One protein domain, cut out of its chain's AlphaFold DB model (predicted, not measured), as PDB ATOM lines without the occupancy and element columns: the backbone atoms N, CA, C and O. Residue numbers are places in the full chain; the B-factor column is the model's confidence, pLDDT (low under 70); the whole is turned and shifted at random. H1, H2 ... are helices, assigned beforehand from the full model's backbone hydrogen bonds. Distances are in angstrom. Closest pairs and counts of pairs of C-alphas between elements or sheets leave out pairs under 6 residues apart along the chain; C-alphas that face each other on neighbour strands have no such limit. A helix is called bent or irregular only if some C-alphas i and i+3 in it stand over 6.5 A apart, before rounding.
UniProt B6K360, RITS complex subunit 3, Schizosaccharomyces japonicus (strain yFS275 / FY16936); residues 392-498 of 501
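This is residues 392 to 498 of the 501 residues of the protein "RITS complex subunit 3" of Schizosaccharomyces japonicus (strain yFS275 / FY16936) (UniProt B6K360). A hairpin of two long helices, H6 and H7, stands in the middle of a slab of nearly aligned helices; the H3 and H4 hairpin packs on one side of it through H4, and H5 lies more loosely on its other side. The two short helices H1 and H2 lie between H7 and the H3 and H4 hairpin, and the long link from H4 to H5 runs past the link between H6 and H7. The printed part has 107 residues, with seven named helices in the order H1 to H7 and no named strand; the class is all helix. It is compact, with a radius of gyration of the C-alphas of 13.3 A, and spans 41 by 28 by 21 A.

H1, residues 392 to 396, touches H7, residues 482 to 497, with residues 492 to 496 of H7 alone; the closest C-alphas, of Trp 394 and Phe 495, are 6.3 A apart. H2, residues 399 to 402, and H3, residues 405 to 419, only just touch, with 3 pairs of C-alphas within 8 A, and only at the corner; their closest C-alphas, of Ile 401 and Cys 407, are 5.7 A apart. H3 and H4, residues 425 to 434, form a helical hairpin at a shallow tilt of 22 degrees, opposite ways, with the C-alphas of Cys 407 and Val 432 closest at 4.8 A. H4 touches H6, residues 462 to 477, at a shallow tilt of 30 degrees, the same way; the closest C-alphas, of Gln 430 and Ala 470, are 5.0 A apart. H5, residues 447 to 457, H6 and H7 form an up and down bundle, each helix running against the one before. H5 and H6, a helical hairpin, only just touch, with 3 pairs of C-alphas within 8 A; those of Leu 457 and Lys 465 are closest at 6.0 A. H6 and H7 form a helical hairpin at a shallow tilt of 12 degrees, with the C-alphas of Thr 464 and Ala 492 closest at 5.1 A. H3 and H7 are apart, as are H4 and H7. Every O i to N i+4 pair is within hydrogen-bond range in H1, H4, H5 and H7; in H3 it is 9 of 11 and in H6 11 of 12, while H2 is too short for such a pair.

H1 begins at C-alpha 392, (-34.413, -8.793, 1.220). H3 is 21.4 A long and only just irregular, with C-alphas 413 and 416 6.7 A apart. H4 is 14.0 A long and H5 15.1 A. H6 measures 22.8 A and begins at C-alpha 462, (-43.146, 0.217, 1.196). H7 measures 21.9 A and ends at C-alpha 497, (-35.231, 5.185, 6.582).

The two C-alphas farthest apart are those of Gln 420 and Asn 444, at 40.9 A. The printed part has no cut. The link from H4 to H5, residues 435 to 446, is long; the other links are tight. The mean pLDDT of the printed part is 86.2, and residue 422 is under 70.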
ATOM      1  N   VAL A 392     -34.501  -7.377   0.847       85.56
ATOM      2  CA  VAL A 392     -34.413  -8.793   1.220       85.56
ATOM      3  C   VAL A 392     -33.446  -9.030   2.388       85.56
ATOM      4  O   VAL A 392     -33.745  -9.786   3.309       85.56
ATOM      5  N   GLU A 393     -32.305  -8.339   2.396       86.12
ATOM      6  CA  GLU A 393     -31.344  -8.389   3.504       86.12
ATOM      7  C   GLU A 393     -31.866  -7.631   4.731       86.12
ATOM      8  O   GLU A 393     -31.585  -8.036   5.857       86.12
ATOM      9  N   TRP A 394     -32.677  -6.581   4.551       90.62
ATOM     10  CA  TRP A 394     -33.416  -5.967   5.664       90.62
ATOM     11  C   TRP A 394     -34.389  -6.958   6.308       90.62
ATOM     12  O   TRP A 394     -34.407  -7.072   7.532       90.62
ATOM     13  N   LEU A 395     -35.138  -7.728   5.506       90.75
ATOM     14  CA  LEU A 395     -36.037  -8.775   6.007       90.75
ATOM     15  C   LEU A 395     -35.276  -9.823   6.838       90.75
ATOM     16  O   LEU A 395     -35.697 -10.153   7.945       90.75
ATOM     17  N   GLN A 396     -34.130 -10.307   6.350       91.19
ATOM     18  CA  GLN A 396     -33.295 -11.276   7.076       91.19
ATOM     19  C   GLN A 396     -32.718 -10.723   8.392       91.19
ATOM     20  O   GLN A 396     -32.485 -11.488   9.329       91.19
ATOM     21  N   ASN A 397     -32.472  -9.412   8.461       91.31
ATOM     22  CA  ASN A 397     -31.845  -8.750   9.605       91.31
ATOM     23  C   ASN A 397     -32.829  -8.227  10.667       91.31
ATOM     24  O   ASN A 397     -32.389  -7.670  11.672       91.31
ATOM     25  N   LEU A 398     -34.139  -8.438  10.502       91.75
ATOM     26  CA  LEU A 398     -35.104  -8.217  11.583       91.75
ATOM     27  C   LEU A 398     -34.810  -9.174  12.748       91.75
ATOM     28  O   LEU A 398     -34.737 -10.390  12.560       91.75
ATOM     29  N   THR A 399     -34.706  -8.638  13.966       92.12
ATOM     30  CA  THR A 399     -34.334  -9.398  15.175       92.12
ATOM     31  C   THR A 399     -35.303 -10.553  15.426       92.12
ATOM     32  O   THR A 399     -34.891 -11.651  15.792       92.12
ATOM     33  N   PHE A 400     -36.593 -10.339  15.151       92.69
ATOM     34  CA  PHE A 400     -37.613 -11.383  15.223       92.69
ATOM     35  C   PHE A 400     -37.315 -12.563  14.285       92.69
ATOM     36  O   PHE A 400     -37.420 -13.712  14.697       92.69
ATOM     37  N   ILE A 401     -36.897 -12.303  13.041       91.25
ATOM     38  CA  ILE A 401     -36.567 -13.360  12.076       91.25
ATOM     39  C   ILE A 401     -35.266 -14.061  12.475       91.25
ATOM     40  O   ILE A 401     -35.224 -15.289  12.449       91.25
ATOM     41  N   GLN A 402     -34.244 -13.322  12.919       90.62
ATOM     42  CA  GLN A 402     -32.993 -13.909  13.420       90.62
ATOM     43  C   GLN A 402     -33.222 -14.857  14.612       90.62
ATOM     44  O   GLN A 402     -32.605 -15.919  14.681       90.62
ATOM     45  N   ASN A 403     -34.163 -14.517  15.498       89.06
ATOM     46  CA  ASN A 403     -34.546 -15.333  16.653       89.06
ATOM     47  C   ASN A 403     -35.507 -16.493  16.313       89.06
ATOM     48  O   ASN A 403     -35.853 -17.267  17.202       89.06
ATOM     49  N   GLN A 404     -35.939 -16.648  15.055       88.06
ATOM     50  CA  GLN A 404     -36.849 -17.712  14.614       88.06
ATOM     51  C   GLN A 404     -36.174 -18.634  13.577       88.06
ATOM     52  O   GLN A 404     -36.225 -18.372  12.369       88.06
ATOM     53  N   PRO A 405     -35.613 -19.790  13.992       86.12
ATOM     54  CA  PRO A 405     -34.997 -20.754  13.074       86.12
ATOM     55  C   PRO A 405     -35.946 -21.273  11.981       86.12
ATOM     56  O   PRO A 405     -35.507 -21.672  10.901       86.12
ATOM     57  N   ALA A 406     -37.257 -21.284  12.237       82.69
ATOM     58  CA  ALA A 406     -38.265 -21.628  11.238       82.69
ATOM     59  C   ALA A 406     -38.384 -20.551  10.141       82.69
ATOM     60  O   ALA A 406     -38.271 -20.893   8.962       82.69
ATOM     61  N   CYS A 407     -38.481 -19.272  10.518       87.19
ATOM     62  CA  CYS A 407     -38.475 -18.134   9.593       87.19
ATOM     63  C   CYS A 407     -37.207 -18.115   8.726       87.19
ATOM     64  O   CYS A 407     -37.302 -18.002   7.505       87.19
ATOM     65  N   LEU A 408     -36.021 -18.310   9.323       87.62
ATOM     66  CA  LEU A 408     -34.753 -18.366   8.579       87.62
ATOM     67  C   LEU A 408     -34.690 -19.530   7.581       87.62
ATOM     68  O   LEU A 408     -34.174 -19.362   6.476       87.62
ATOM     69  N   ARG A 409     -35.213 -20.716   7.928       82.00
ATOM     70  CA  ARG A 409     -35.287 -21.841   6.977       82.00
ATOM     71  C   ARG A 409     -36.201 -21.511   5.800       82.00
ATOM     72  O   ARG A 409     -35.789 -21.707   4.658       82.00
ATOM     73  N   VAL A 410     -37.390 -20.964   6.069       82.62
ATOM     74  CA  VAL A 410     -38.346 -20.603   5.011       82.62
ATOM     75  C   VAL A 410     -37.807 -19.478   4.129       82.62
ATOM     76  O   VAL A 410     -37.871 -19.606   2.909       82.62
ATOM     77  N   TYR A 411     -37.168 -18.458   4.710       87.38
ATOM     78  CA  TYR A 411     -36.466 -17.400   3.974       87.38
ATOM     79  C   TYR A 411     -35.447 -17.983   2.986       87.38
ATOM     80  O   TYR A 411     -35.524 -17.700   1.794       87.38
ATOM     81  N   ASN A 412     -34.555 -18.867   3.444       85.12
ATOM     82  CA  ASN A 412     -33.541 -19.475   2.577       85.12
ATOM     83  C   ASN A 412     -34.147 -20.352   1.463       85.12
ATOM     84  O   ASN A 412     -33.586 -20.408   0.370       85.12
ATOM     85  N   SER A 413     -35.292 -21.007   1.699       78.88
ATOM     86  CA  SER A 413     -36.003 -21.763   0.652       78.88
ATOM     87  C   SER A 413     -36.828 -20.894  -0.306       78.88
ATOM     88  O   SER A 413     -36.984 -21.258  -1.467       78.88
ATOM     89  N   ALA A 414     -37.344 -19.749   0.148       77.81
ATOM     90  CA  ALA A 414     -38.183 -18.850  -0.645       77.81
ATOM     91  C   ALA A 414     -37.362 -17.823  -1.451       77.81
ATOM     92  O   ALA A 414     -37.786 -17.390  -2.525       77.81
ATOM     93  N   LEU A 415     -36.160 -17.478  -0.981       83.75
ATOM     94  CA  LEU A 415     -35.250 -16.525  -1.618       83.75
ATOM     95  C   LEU A 415     -34.950 -16.837  -3.105       83.75
ATOM     96  O   LEU A 415     -35.023 -15.905  -3.909       83.75
ATOM     97  N   PRO A 416     -34.692 -18.090  -3.536       75.12
ATOM     98  CA  PRO A 416     -34.503 -18.404  -4.955       75.12
ATOM     99  C   PRO A 416     -35.735 -18.095  -5.818       75.12
ATOM    100  O   PRO A 416     -35.587 -17.655  -6.955       75.12
ATOM    101  N   HIS A 417     -36.949 -18.275  -5.286       75.88
ATOM    102  CA  HIS A 417     -38.187 -17.958  -6.005       75.88
ATOM    103  C   HIS A 417     -38.380 -16.444  -6.160       75.88
ATOM    104  O   HIS A 417     -38.805 -15.987  -7.221       75.88
ATOM    105  N   TYR A 418     -37.995 -15.661  -5.148       79.31
ATOM    106  CA  TYR A 418     -37.960 -14.200  -5.233       79.31
ATOM    107  C   TYR A 418     -36.919 -13.712  -6.258       79.31
ATOM    108  O   TYR A 418     -37.223 -12.888  -7.119       79.31
ATOM    109  N   GLN A 419     -35.709 -14.283  -6.238       81.75
ATOM    110  CA  GLN A 419     -34.642 -13.978  -7.206       81.75
ATOM    111  C   GLN A 419     -35.013 -14.349  -8.653       81.75
ATOM    112  O   GLN A 419     -34.521 -13.729  -9.592       81.75
ATOM    113  N   GLN A 420     -35.892 -15.337  -8.843       78.00
ATOM    114  CA  GLN A 420     -36.453 -15.719 -10.145       78.00
ATOM    115  C   GLN A 420     -37.700 -14.903 -10.539       78.00
ATOM    116  O   GLN A 420     -38.297 -15.185 -11.578       78.00
ATOM    117  N   HIS A 421     -38.104 -13.913  -9.733       77.88
ATOM    118  CA  HIS A 421     -39.333 -13.126  -9.901       77.88
ATOM    119  C   HIS A 421     -40.624 -13.970  -9.969       77.88
ATOM    120  O   HIS A 421     -41.615 -13.550 -10.564       77.88
ATOM    121  N   LEU A 422     -40.621 -15.159  -9.353       66.50
ATOM    122  CA  LEU A 422     -41.809 -16.011  -9.210       66.50
ATOM    123  C   LEU A 422     -42.712 -15.550  -8.060       66.50
ATOM    124  O   LEU A 422     -43.916 -15.788  -8.100       66.50
ATOM    125  N   ILE A 423     -42.119 -14.910  -7.049       72.62
ATOM    126  CA  ILE A 423     -42.818 -14.265  -5.936       72.62
ATOM    127  C   ILE A 423     -42.291 -12.843  -5.729       72.62
ATOM    128  O   ILE A 423     -41.119 -12.567  -6.000       72.62
ATOM    129  N   ASP A 424     -43.143 -11.950  -5.233       83.50
ATOM    130  CA  ASP A 424     -42.756 -10.593  -4.837       83.50
ATOM    131  C   ASP A 424     -42.280 -10.510  -3.369       83.50
ATOM    132  O   ASP A 424     -42.258 -11.498  -2.629       83.50
ATOM    133  N   LEU A 425     -41.859  -9.314  -2.943       83.06
ATOM    134  CA  LEU A 425     -41.350  -9.078  -1.589       83.06
ATOM    135  C   LEU A 425     -42.436  -9.262  -0.518       83.06
ATOM    136  O   LEU A 425     -42.144  -9.755   0.571       83.06
ATOM    137  N   SER A 426     -43.684  -8.899  -0.816       85.31
ATOM    138  CA  SER A 426     -44.813  -9.053   0.107       85.31
ATOM    139  C   SER A 426     -45.129 -10.531   0.328       85.31
ATOM    140  O   SER A 426     -45.355 -10.953   1.460       85.31
ATOM    141  N   GLN A 427     -45.082 -11.335  -0.735       81.62
ATOM    142  CA  GLN A 427     -45.247 -12.787  -0.687       81.62
ATOM    143  C   GLN A 427     -44.090 -13.466   0.057       81.62
ATOM    144  O   GLN A 427     -44.343 -14.292   0.934       81.62
ATOM    145  N   LEU A 428     -42.837 -13.080  -0.219       81.44
ATOM    146  CA  LEU A 428     -41.667 -13.557   0.529       81.44
ATOM    147  C   LEU A 428     -41.807 -13.251   2.028       81.44
ATOM    148  O   LEU A 428     -41.638 -14.138   2.861       81.44
ATOM    149  N   THR A 429     -42.175 -12.016   2.365       87.19
ATOM    150  CA  THR A 429     -42.371 -11.567   3.750       87.19
ATOM    151  C   THR A 429     -43.483 -12.366   4.438       87.19
ATOM    152  O   THR A 429     -43.277 -12.878   5.537       87.19
ATOM    153  N   GLN A 430     -44.631 -12.563   3.779       85.62
ATOM    154  CA  GLN A 430     -45.732 -13.368   4.322       85.62
ATOM    155  C   GLN A 430     -45.333 -14.828   4.573       85.62
ATOM    156  O   GLN A 430     -45.625 -15.344   5.648       85.62
ATOM    157  N   LEU A 431     -44.631 -15.481   3.637       78.94
ATOM    158  CA  LEU A 431     -44.156 -16.861   3.813       78.94
ATOM    159  C   LEU A 431     -43.200 -16.991   5.007       78.94
ATOM    160  O   LEU A 431     -43.329 -17.917   5.809       78.94
ATOM    161  N   VAL A 432     -42.266 -16.048   5.148       86.75
ATOM    162  CA  VAL A 432     -41.288 -16.038   6.245       86.75
ATOM    163  C   VAL A 432     -41.973 -15.844   7.599       86.75
ATOM    164  O   VAL A 432     -41.701 -16.614   8.516       86.75
ATOM    165  N   PHE A 433     -42.890 -14.881   7.729       88.56
ATOM    166  CA  PHE A 433     -43.609 -14.641   8.989       88.56
ATOM    167  C   PHE A 433     -44.638 -15.735   9.322       88.56
ATOM    168  O   PHE A 433     -44.796 -16.077  10.493       88.56
ATOM    169  N   ALA A 434     -45.289 -16.353   8.329       80.94
ATOM    170  CA  ALA A 434     -46.218 -17.467   8.555       80.94
ATOM    171  C   ALA A 434     -45.550 -18.662   9.263       80.94
ATOM    172  O   ALA A 434     -46.202 -19.353  10.054       80.94
ATOM    173  N   ALA A 435     -44.248 -18.855   9.023       80.00
ATOM    174  CA  ALA A 435     -43.416 -19.896   9.614       80.00
ATOM    175  C   ALA A 435     -42.960 -19.618  11.060       80.00
ATOM    176  O   ALA A 435     -42.286 -20.469  11.639       80.00
ATOM    177  N   ALA A 436     -43.297 -18.466  11.651       86.88
ATOM    178  CA  ALA A 436     -43.016 -18.193  13.060       86.88
ATOM    179  C   ALA A 436     -43.756 -19.188  13.974       86.88
ATOM    180  O   ALA A 436     -44.923 -19.521  13.719       86.88
ATOM    181  N   VAL A 437     -43.077 -19.643  15.033       78.44
ATOM    182  CA  VAL A 437     -43.566 -20.705  15.937       78.44
ATOM    183  C   VAL A 437     -43.654 -20.231  17.385       78.44
ATOM    184  O   VAL A 437     -44.665 -20.472  18.036       78.44
ATOM    185  N   GLU A 438     -42.620 -19.554  17.888       79.25
ATOM    186  CA  GLU A 438     -42.548 -19.114  19.286       79.25
ATOM    187  C   GLU A 438     -42.604 -17.593  19.362       79.25
ATOM    188  O   GLU A 438     -41.688 -16.910  18.909       79.25
ATOM    189  N   PHE A 439     -43.673 -17.047  19.929       87.06
ATOM    190  CA  PHE A 439     -43.839 -15.607  20.095       87.06
ATOM    191  C   PHE A 439     -44.815 -15.304  21.239       87.06
ATOM    192  O   PHE A 439     -45.688 -16.126  21.520       87.06
ATOM    193  N   PRO A 440     -44.695 -14.146  21.912       83.88
ATOM    194  CA  PRO A 440     -45.631 -13.772  22.962       83.88
ATOM    195  C   PRO A 440     -47.015 -13.509  22.365       83.88
ATOM    196  O   PRO A 440     -47.182 -12.697  21.447       83.88
ATOM    197  N   THR A 441     -48.007 -14.200  22.912       88.81
ATOM    198  CA  THR A 441     -49.415 -14.012  22.585       88.81
ATOM    199  C   THR A 441     -50.083 -13.078  23.590       88.81
ATOM    200  O   THR A 441     -49.697 -13.006  24.757       88.81
ATOM    201  N   ALA A 442     -51.094 -12.353  23.126       84.56
ATOM    202  CA  ALA A 442     -51.992 -11.577  23.962       84.56
ATOM    203  C   ALA A 442     -53.421 -11.769  23.442       84.56
ATOM    204  O   ALA A 442     -53.713 -11.481  22.282       84.56
ATOM    205  N   ASP A 443     -54.309 -12.257  24.300       80.44
ATOM    206  CA  ASP A 443     -55.727 -12.417  23.980       80.44
ATOM    207  C   ASP A 443     -56.494 -11.114  24.261       80.44
ATOM    208  O   ASP A 443     -56.075 -10.297  25.082       80.44
ATOM    209  N   ASN A 444     -57.637 -10.916  23.593       82.38
ATOM    210  CA  ASN A 444     -58.532  -9.760  23.786       82.38
ATOM    211  C   ASN A 444     -57.852  -8.379  23.637       82.38
ATOM    212  O   ASN A 444     -58.148  -7.439  24.375       82.38
ATOM    213  N   GLN A 445     -56.942  -8.244  22.668       85.56
ATOM    214  CA  GLN A 445     -56.206  -6.999  22.424       85.56
ATOM    215  C   GLN A 445     -57.155  -5.864  21.980       85.56
ATOM    216  O   GLN A 445     -57.903  -6.063  21.017       85.56
ATOM    217  N   PRO A 446     -57.136  -4.676  22.622       87.31
ATOM    218  CA  PRO A 446     -58.110  -3.615  22.362       87.31
ATOM    219  C   PRO A 446     -58.177  -3.180  20.895       87.31
ATOM    220  O   PRO A 446     -57.154  -2.883  20.275       87.31
ATOM    221  N   VAL A 447     -59.396  -3.069  20.356       79.25
ATOM    222  CA  VAL A 447     -59.634  -2.636  18.965       79.25
ATOM    223  C   VAL A 447     -59.049  -1.245  18.707       79.25
ATOM    224  O   VAL A 447     -58.470  -1.021  17.649       79.25
ATOM    225  N   THR A 448     -59.118  -0.336  19.686       80.50
ATOM    226  CA  THR A 448     -58.509   1.003  19.614       80.50
ATOM    227  C   THR A 448     -57.017   0.927  19.292       80.50
ATOM    228  O   THR A 448     -56.570   1.542  18.329       80.50
ATOM    229  N   SER A 449     -56.263   0.093  20.013       85.56
ATOM    230  CA  SER A 449     -54.827  -0.088  19.783       85.56
ATOM    231  C   SER A 449     -54.540  -0.735  18.424       85.56
ATOM    232  O   SER A 449     -53.609  -0.327  17.733       85.56
ATOM    233  N   GLN A 450     -55.360  -1.699  17.987       84.69
ATOM    234  CA  GLN A 450     -55.229  -2.293  16.647       84.69
ATOM    235  C   GLN A 450     -55.444  -1.250  15.531       84.69
ATOM    236  O   GLN A 450     -54.710  -1.242  14.542       84.69
ATOM    237  N   LEU A 451     -56.407  -0.336  15.700       81.62
ATOM    238  CA  LEU A 451     -56.651   0.766  14.763       81.62
ATOM    239  C   LEU A 451     -55.519   1.804  14.775       81.62
ATOM    240  O   LEU A 451     -55.122   2.260  13.704       81.62
ATOM    241  N   GLU A 452     -54.964   2.139  15.943       87.12
ATOM    242  CA  GLU A 452     -53.776   2.999  16.070       87.12
ATOM    243  C   GLU A 452     -52.573   2.401  15.326       87.12
ATOM    244  O   GLU A 452     -51.931   3.092  14.532       87.12
ATOM    245  N   PHE A 453     -52.318   1.100  15.504       90.56
ATOM    246  CA  PHE A 453     -51.262   0.377  14.793       90.56
ATOM    247  C   PHE A 453     -51.459   0.413  13.269       90.56
ATOM    248  O   PHE A 453     -50.519   0.725  12.539       90.56
ATOM    249  N   LEU A 454     -52.674   0.152  12.770       89.31
ATOM    250  CA  LEU A 454     -52.971   0.229  11.332       89.31
ATOM    251  C   LEU A 454     -52.853   1.664  10.783       89.31
ATOM    252  O   LEU A 454     -52.379   1.863   9.662       89.31
ATOM    253  N   ALA A 455     -53.253   2.668  11.565       83.88
ATOM    254  CA  ALA A 455     -53.150   4.076  11.188       83.88
ATOM    255  C   ALA A 455     -51.695   4.577  11.148       83.88
ATOM    256  O   ALA A 455     -51.385   5.458  10.340       83.88
ATOM    257  N   GLU A 456     -50.808   4.032  11.984       88.19
ATOM    258  CA  GLU A 456     -49.365   4.287  11.919       88.19
ATOM    259  C   GLU A 456     -48.712   3.521  10.762       88.19
ATOM    260  O   GLU A 456     -47.961   4.111   9.984       88.19
ATOM    261  N   LEU A 457     -49.086   2.251  10.562       89.94
ATOM    262  CA  LEU A 457     -48.596   1.423   9.458       89.94
ATOM    263  C   LEU A 457     -48.804   2.096   8.093       89.94
ATOM    264  O   LEU A 457     -47.917   2.067   7.237       89.94
ATOM    265  N   GLU A 458     -49.938   2.774   7.907       86.81
ATOM    266  CA  GLU A 458     -50.263   3.470   6.660       86.81
ATOM    267  C   GLU A 458     -49.362   4.692   6.364       86.81
ATOM    268  O   GLU A 458     -49.325   5.162   5.222       86.81
ATOM    269  N   LYS A 459     -48.579   5.177   7.338       87.88
ATOM    270  CA  LYS A 459     -47.627   6.295   7.172       87.88
ATOM    271  C   LYS A 459     -46.224   5.850   6.745       87.88
ATOM    272  O   LYS A 459     -45.458   6.683   6.260       87.88
ATOM    273  N   HIS A 460     -45.869   4.579   6.939       87.62
ATOM    274  CA  HIS A 460     -44.513   4.084   6.687       87.62
ATOM    275  C   HIS A 460     -44.203   3.845   5.196       87.62
ATOM    276  O   HIS A 460     -45.072   3.924   4.323       87.62
ATOM    277  N   GLY A 461     -42.933   3.557   4.896       84.12
ATOM    278  CA  GLY A 461     -42.477   3.209   3.551       84.12
ATOM    279  C   GLY A 461     -42.912   1.807   3.087       84.12
ATOM    280  O   GLY A 461     -43.471   1.026   3.865       84.12
ATOM    281  N   PRO A 462     -42.713   1.481   1.795       85.62
ATOM    282  CA  PRO A 462     -43.146   0.217   1.196       85.62
ATOM    283  C   PRO A 462     -42.601  -1.045   1.884       85.62
ATOM    284  O   PRO A 462     -43.355  -2.012   2.012       85.62
ATOM    285  N   PHE A 463     -41.345  -1.061   2.346       89.25
ATOM    286  CA  PHE A 463     -40.779  -2.227   3.038       89.25
ATOM    287  C   PHE A 463     -41.459  -2.434   4.394       89.25
ATOM    288  O   PHE A 463     -41.970  -3.518   4.683       89.25
ATOM    289  N   THR A 464     -41.541  -1.374   5.196       92.56
ATOM    290  CA  THR A 464     -42.179  -1.419   6.516       92.56
ATOM    291  C   THR A 464     -43.657  -1.782   6.414       92.56
ATOM    292  O   THR A 464     -44.139  -2.583   7.214       92.56
ATOM    293  N   LYS A 465     -44.373  -1.272   5.402       90.69
ATOM    294  CA  LYS A 465     -45.764  -1.661   5.122       90.69
ATOM    295  C   LYS A 465     -45.907  -3.153   4.837       90.69
ATOM    296  O   LYS A 465     -46.801  -3.783   5.396       90.69
ATOM    297  N   ALA A 466     -45.032  -3.729   4.012       88.62
ATOM    298  CA  ALA A 466     -45.057  -5.162   3.710       88.62
ATOM    299  C   ALA A 466     -44.788  -6.020   4.961       88.62
ATOM    300  O   ALA A 466     -45.501  -7.000   5.197       88.62
ATOM    301  N   VAL A 467     -43.815  -5.621   5.791       92.94
ATOM    302  CA  VAL A 467     -43.510  -6.279   7.074       92.94
ATOM    303  C   VAL A 467     -44.688  -6.169   8.040       92.94
ATOM    304  O   VAL A 467     -45.191  -7.191   8.497       92.94
ATOM    305  N   GLY A 468     -45.184  -4.963   8.312       92.06
ATOM    306  CA  GLY A 468     -46.271  -4.761   9.268       92.06
ATOM    307  C   GLY A 468     -47.584  -5.415   8.844       92.06
ATOM    308  O   GLY A 468     -48.271  -5.976   9.692       92.06
ATOM    309  N   ALA A 469     -47.898  -5.460   7.545       89.31
ATOM    310  CA  ALA A 469     -49.057  -6.198   7.045       89.31
ATOM    311  C   ALA A 469     -48.912  -7.720   7.240       89.31
ATOM    312  O   ALA A 469     -49.882  -8.390   7.598       89.31
ATOM    313  N   ALA A 470     -47.713  -8.282   7.043       89.62
ATOM    314  CA  ALA A 470     -47.453  -9.701   7.301       89.62
ATOM    315  C   ALA A 470     -47.486 -10.037   8.803       89.62
ATOM    316  O   ALA A 470     -48.020 -11.075   9.190       89.62
ATOM    317  N   VAL A 471     -46.973  -9.147   9.652       92.69
ATOM    318  CA  VAL A 471     -46.988  -9.311  11.111       92.69
ATOM    319  C   VAL A 471     -48.400  -9.142  11.681       92.69
ATOM    320  O   VAL A 471     -48.804  -9.916  12.545       92.69
ATOM    321  N   TYR A 472     -49.201  -8.208  11.161       92.00
ATOM    322  CA  TYR A 472     -50.592  -8.011  11.588       92.00
ATOM    323  C   TYR A 472     -51.487  -9.227  11.302       92.00
ATOM    324  O   TYR A 472     -52.427  -9.496  12.050       92.00
ATOM    325  N   LYS A 473     -51.165 -10.030  10.275       85.69
ATOM    326  CA  LYS A 473     -51.805 -11.342  10.085       85.69
ATOM    327  C   LYS A 473     -51.554 -12.275  11.274       85.69
ATOM    328  O   LYS A 473     -52.483 -12.940  11.706       85.69
ATOM    329  N   LEU A 474     -50.351 -12.283  11.862       86.81
ATOM    330  CA  LEU A 474     -50.069 -13.066  13.076       86.81
ATOM    331  C   LEU A 474     -50.814 -12.519  14.303       86.81
ATOM    332  O   LEU A 474     -51.235 -13.303  15.153       86.81
ATOM    333  N   VAL A 475     -50.996 -11.193  14.395       88.62
ATOM    334  CA  VAL A 475     -51.781 -10.556  15.472       88.62
ATOM    335  C   VAL A 475     -53.229 -11.043  15.431       88.62
ATOM    336  O   VAL A 475     -53.771 -11.424  16.463       88.62
ATOM    337  N   THR A 476     -53.833 -11.086  14.241       86.19
ATOM    338  CA  THR A 476     -55.251 -11.439  14.073       86.19
ATOM    339  C   THR A 476     -55.532 -12.942  13.992       86.19
ATOM    340  O   THR A 476     -56.600 -13.355  14.433       86.19
ATOM    341  N   SER A 477     -54.617 -13.769  13.466       82.69
ATOM    342  CA  SER A 477     -54.843 -15.221  13.305       82.69
ATOM    343  C   SER A 477     -54.164 -16.109  14.351       82.69
ATOM    344  O   SER A 477     -54.591 -17.247  14.546       82.69
ATOM    345  N   LYS A 478     -53.120 -15.617  15.035       84.19
ATOM    346  CA  LYS A 478     -52.361 -16.369  16.056       84.19
ATOM    347  C   LYS A 478     -52.224 -15.617  17.392       84.19
ATOM    348  O   LYS A 478     -51.359 -15.961  18.192       84.19
ATOM    349  N   ASN A 479     -53.040 -14.584  17.623       88.88
ATOM    350  CA  ASN A 479     -53.039 -13.726  18.819       88.88
ATOM    351  C   ASN A 479     -51.659 -13.136  19.175       88.88
ATOM    352  O   ASN A 479     -51.373 -12.890  20.347       88.88
ATOM    353  N   PHE A 480     -50.780 -12.910  18.193       90.00
ATOM    354  CA  PHE A 480     -49.462 -12.306  18.425       90.00
ATOM    355  C   PHE A 480     -49.592 -10.908  19.051       90.00
ATOM    356  O   PHE A 480     -50.471 -10.131  18.676       90.00
ATOM    357  N   SER A 481     -48.726 -10.579  20.009       93.38
ATOM    358  CA  SER A 481     -48.755  -9.295  20.718       93.38
ATOM    359  C   SER A 481     -48.567  -8.094  19.778       93.38
ATOM    360  O   SER A 481     -47.534  -7.960  19.119       93.38
ATOM    361  N   LEU A 482     -49.525  -7.162  19.777       91.31
ATOM    362  CA  LEU A 482     -49.458  -5.913  19.014       91.31
ATOM    363  C   LEU A 482     -48.251  -5.043  19.416       91.31
ATOM    364  O   LEU A 482     -47.696  -4.337  18.577       91.31
ATOM    365  N   ASN A 483     -47.795  -5.129  20.670       90.50
ATOM    366  CA  ASN A 483     -46.609  -4.405  21.136       90.50
ATOM    367  C   ASN A 483     -45.332  -4.911  20.444       90.50
ATOM    368  O   ASN A 483     -44.502  -4.111  20.014       90.50
ATOM    369  N   GLU A 484     -45.199  -6.229  20.268       91.81
ATOM    370  CA  GLU A 484     -44.103  -6.806  19.481       91.81
ATOM    371  C   GLU A 484     -44.280  -6.518  17.986       91.81
ATOM    372  O   GLU A 484     -43.304  -6.234  17.291       91.81
ATOM    373  N   ALA A 485     -45.517  -6.508  17.480       92.75
ATOM    374  CA  ALA A 485     -45.786  -6.098  16.105       92.75
ATOM    375  C   ALA A 485     -45.311  -4.660  15.833       92.75
ATOM    376  O   ALA A 485     -44.650  -4.410  14.822       92.75
ATOM    377  N   ALA A 486     -45.575  -3.735  16.759       92.38
ATOM    378  CA  ALA A 486     -45.087  -2.361  16.707       92.38
ATOM    379  C   ALA A 486     -43.552  -2.286  16.802       92.38
ATOM    380  O   ALA A 486     -42.934  -1.526  16.051       92.38
ATOM    381  N   ALA A 487     -42.916  -3.104  17.649       92.50
ATOM    382  CA  ALA A 487     -41.457  -3.180  17.741       92.50
ATOM    383  C   ALA A 487     -40.813  -3.652  16.421       92.50
ATOM    384  O   ALA A 487     -39.864  -3.029  15.938       92.50
ATOM    385  N   ILE A 488     -41.372  -4.687  15.781       93.88
ATOM    386  CA  ILE A 488     -40.906  -5.191  14.478       93.88
ATOM    387  C   ILE A 488     -41.094  -4.134  13.380       93.88
ATOM    388  O   ILE A 488     -40.177  -3.910  12.587       93.88
ATOM    389  N   CYS A 489     -42.236  -3.438  13.346       93.19
ATOM    390  CA  CYS A 489     -42.471  -2.348  12.390       93.19
ATOM    391  C   CYS A 489     -41.505  -1.176  12.608       93.19
ATOM    392  O   CYS A 489     -40.965  -0.634  11.645       93.19
ATOM    393  N   THR A 490     -41.214  -0.832  13.864       92.19
ATOM    394  CA  THR A 490     -40.233   0.206  14.214       92.19
ATOM    395  C   THR A 490     -38.833  -0.173  13.725       92.19
ATOM    396  O   THR A 490     -38.145   0.658  13.131       92.19
ATOM    397  N   GLN A 491     -38.425  -1.437  13.897       93.31
ATOM    398  CA  GLN A 491     -37.150  -1.937  13.378       93.31
ATOM    399  C   GLN A 491     -37.110  -1.936  11.839       93.31
ATOM    400  O   GLN A 491     -36.112  -1.521  11.249       93.31
ATOM    401  N   ALA A 492     -38.195  -2.345  11.173       91.81
ATOM    402  CA  ALA A 492     -38.293  -2.302   9.713       91.81
ATOM    403  C   ALA A 492     -38.179  -0.864   9.169       91.81
ATOM    404  O   ALA A 492     -37.427  -0.618   8.223       91.81
ATOM    405  N   ASN A 493     -38.827   0.096   9.834       91.50
ATOM    406  CA  ASN A 493     -38.748   1.516   9.500       91.50
ATOM    407  C   ASN A 493     -37.337   2.090   9.720       91.50
ATOM    408  O   ASN A 493     -36.897   2.943   8.949       91.50
ATOM    409  N   ALA A 494     -36.598   1.615  10.728       88.81
ATOM    410  CA  ALA A 494     -35.201   1.996  10.953       88.81
ATOM    411  C   ALA A 494     -34.282   1.538   9.802       88.81
ATOM    412  O   ALA A 494     -33.481   2.334   9.306       88.81
ATOM    413  N   PHE A 495     -34.449   0.299   9.315       87.69
ATOM    414  CA  PHE A 495     -33.745  -0.191   8.123       87.69
ATOM    415  C   PHE A 495     -34.096   0.627   6.867       87.69
ATOM    416  O   PHE A 495     -33.197   1.071   6.151       87.69
ATOM    417  N   GLU A 496     -35.386   0.874   6.627       86.19
ATOM    418  CA  GLU A 496     -35.883   1.555   5.424       86.19
ATOM    419  C   GLU A 496     -35.521   3.048   5.364       86.19
ATOM    420  O   GLU A 496     -35.156   3.561   4.304       86.19
ATOM    421  N   THR A 497     -35.588   3.755   6.498       83.81
ATOM    422  CA  THR A 497     -35.231   5.185   6.582       83.81
ATOM    423  C   THR A 497     -33.728   5.428   6.721       83.81
ATOM    424  O   THR A 497     -33.281   6.569   6.604       83.81
ATOM    425  N   GLY A 498     -32.936   4.378   6.958       72.44
ATOM    426  CA  GLY A 498     -31.498   4.478   7.200       72.44
ATOM    427  C   GLY A 498     -31.117   5.007   8.585       72.44
ATOM    428  O   GLY A 498     -29.927   5.171   8.847       72.44
TER     429      GLY A 498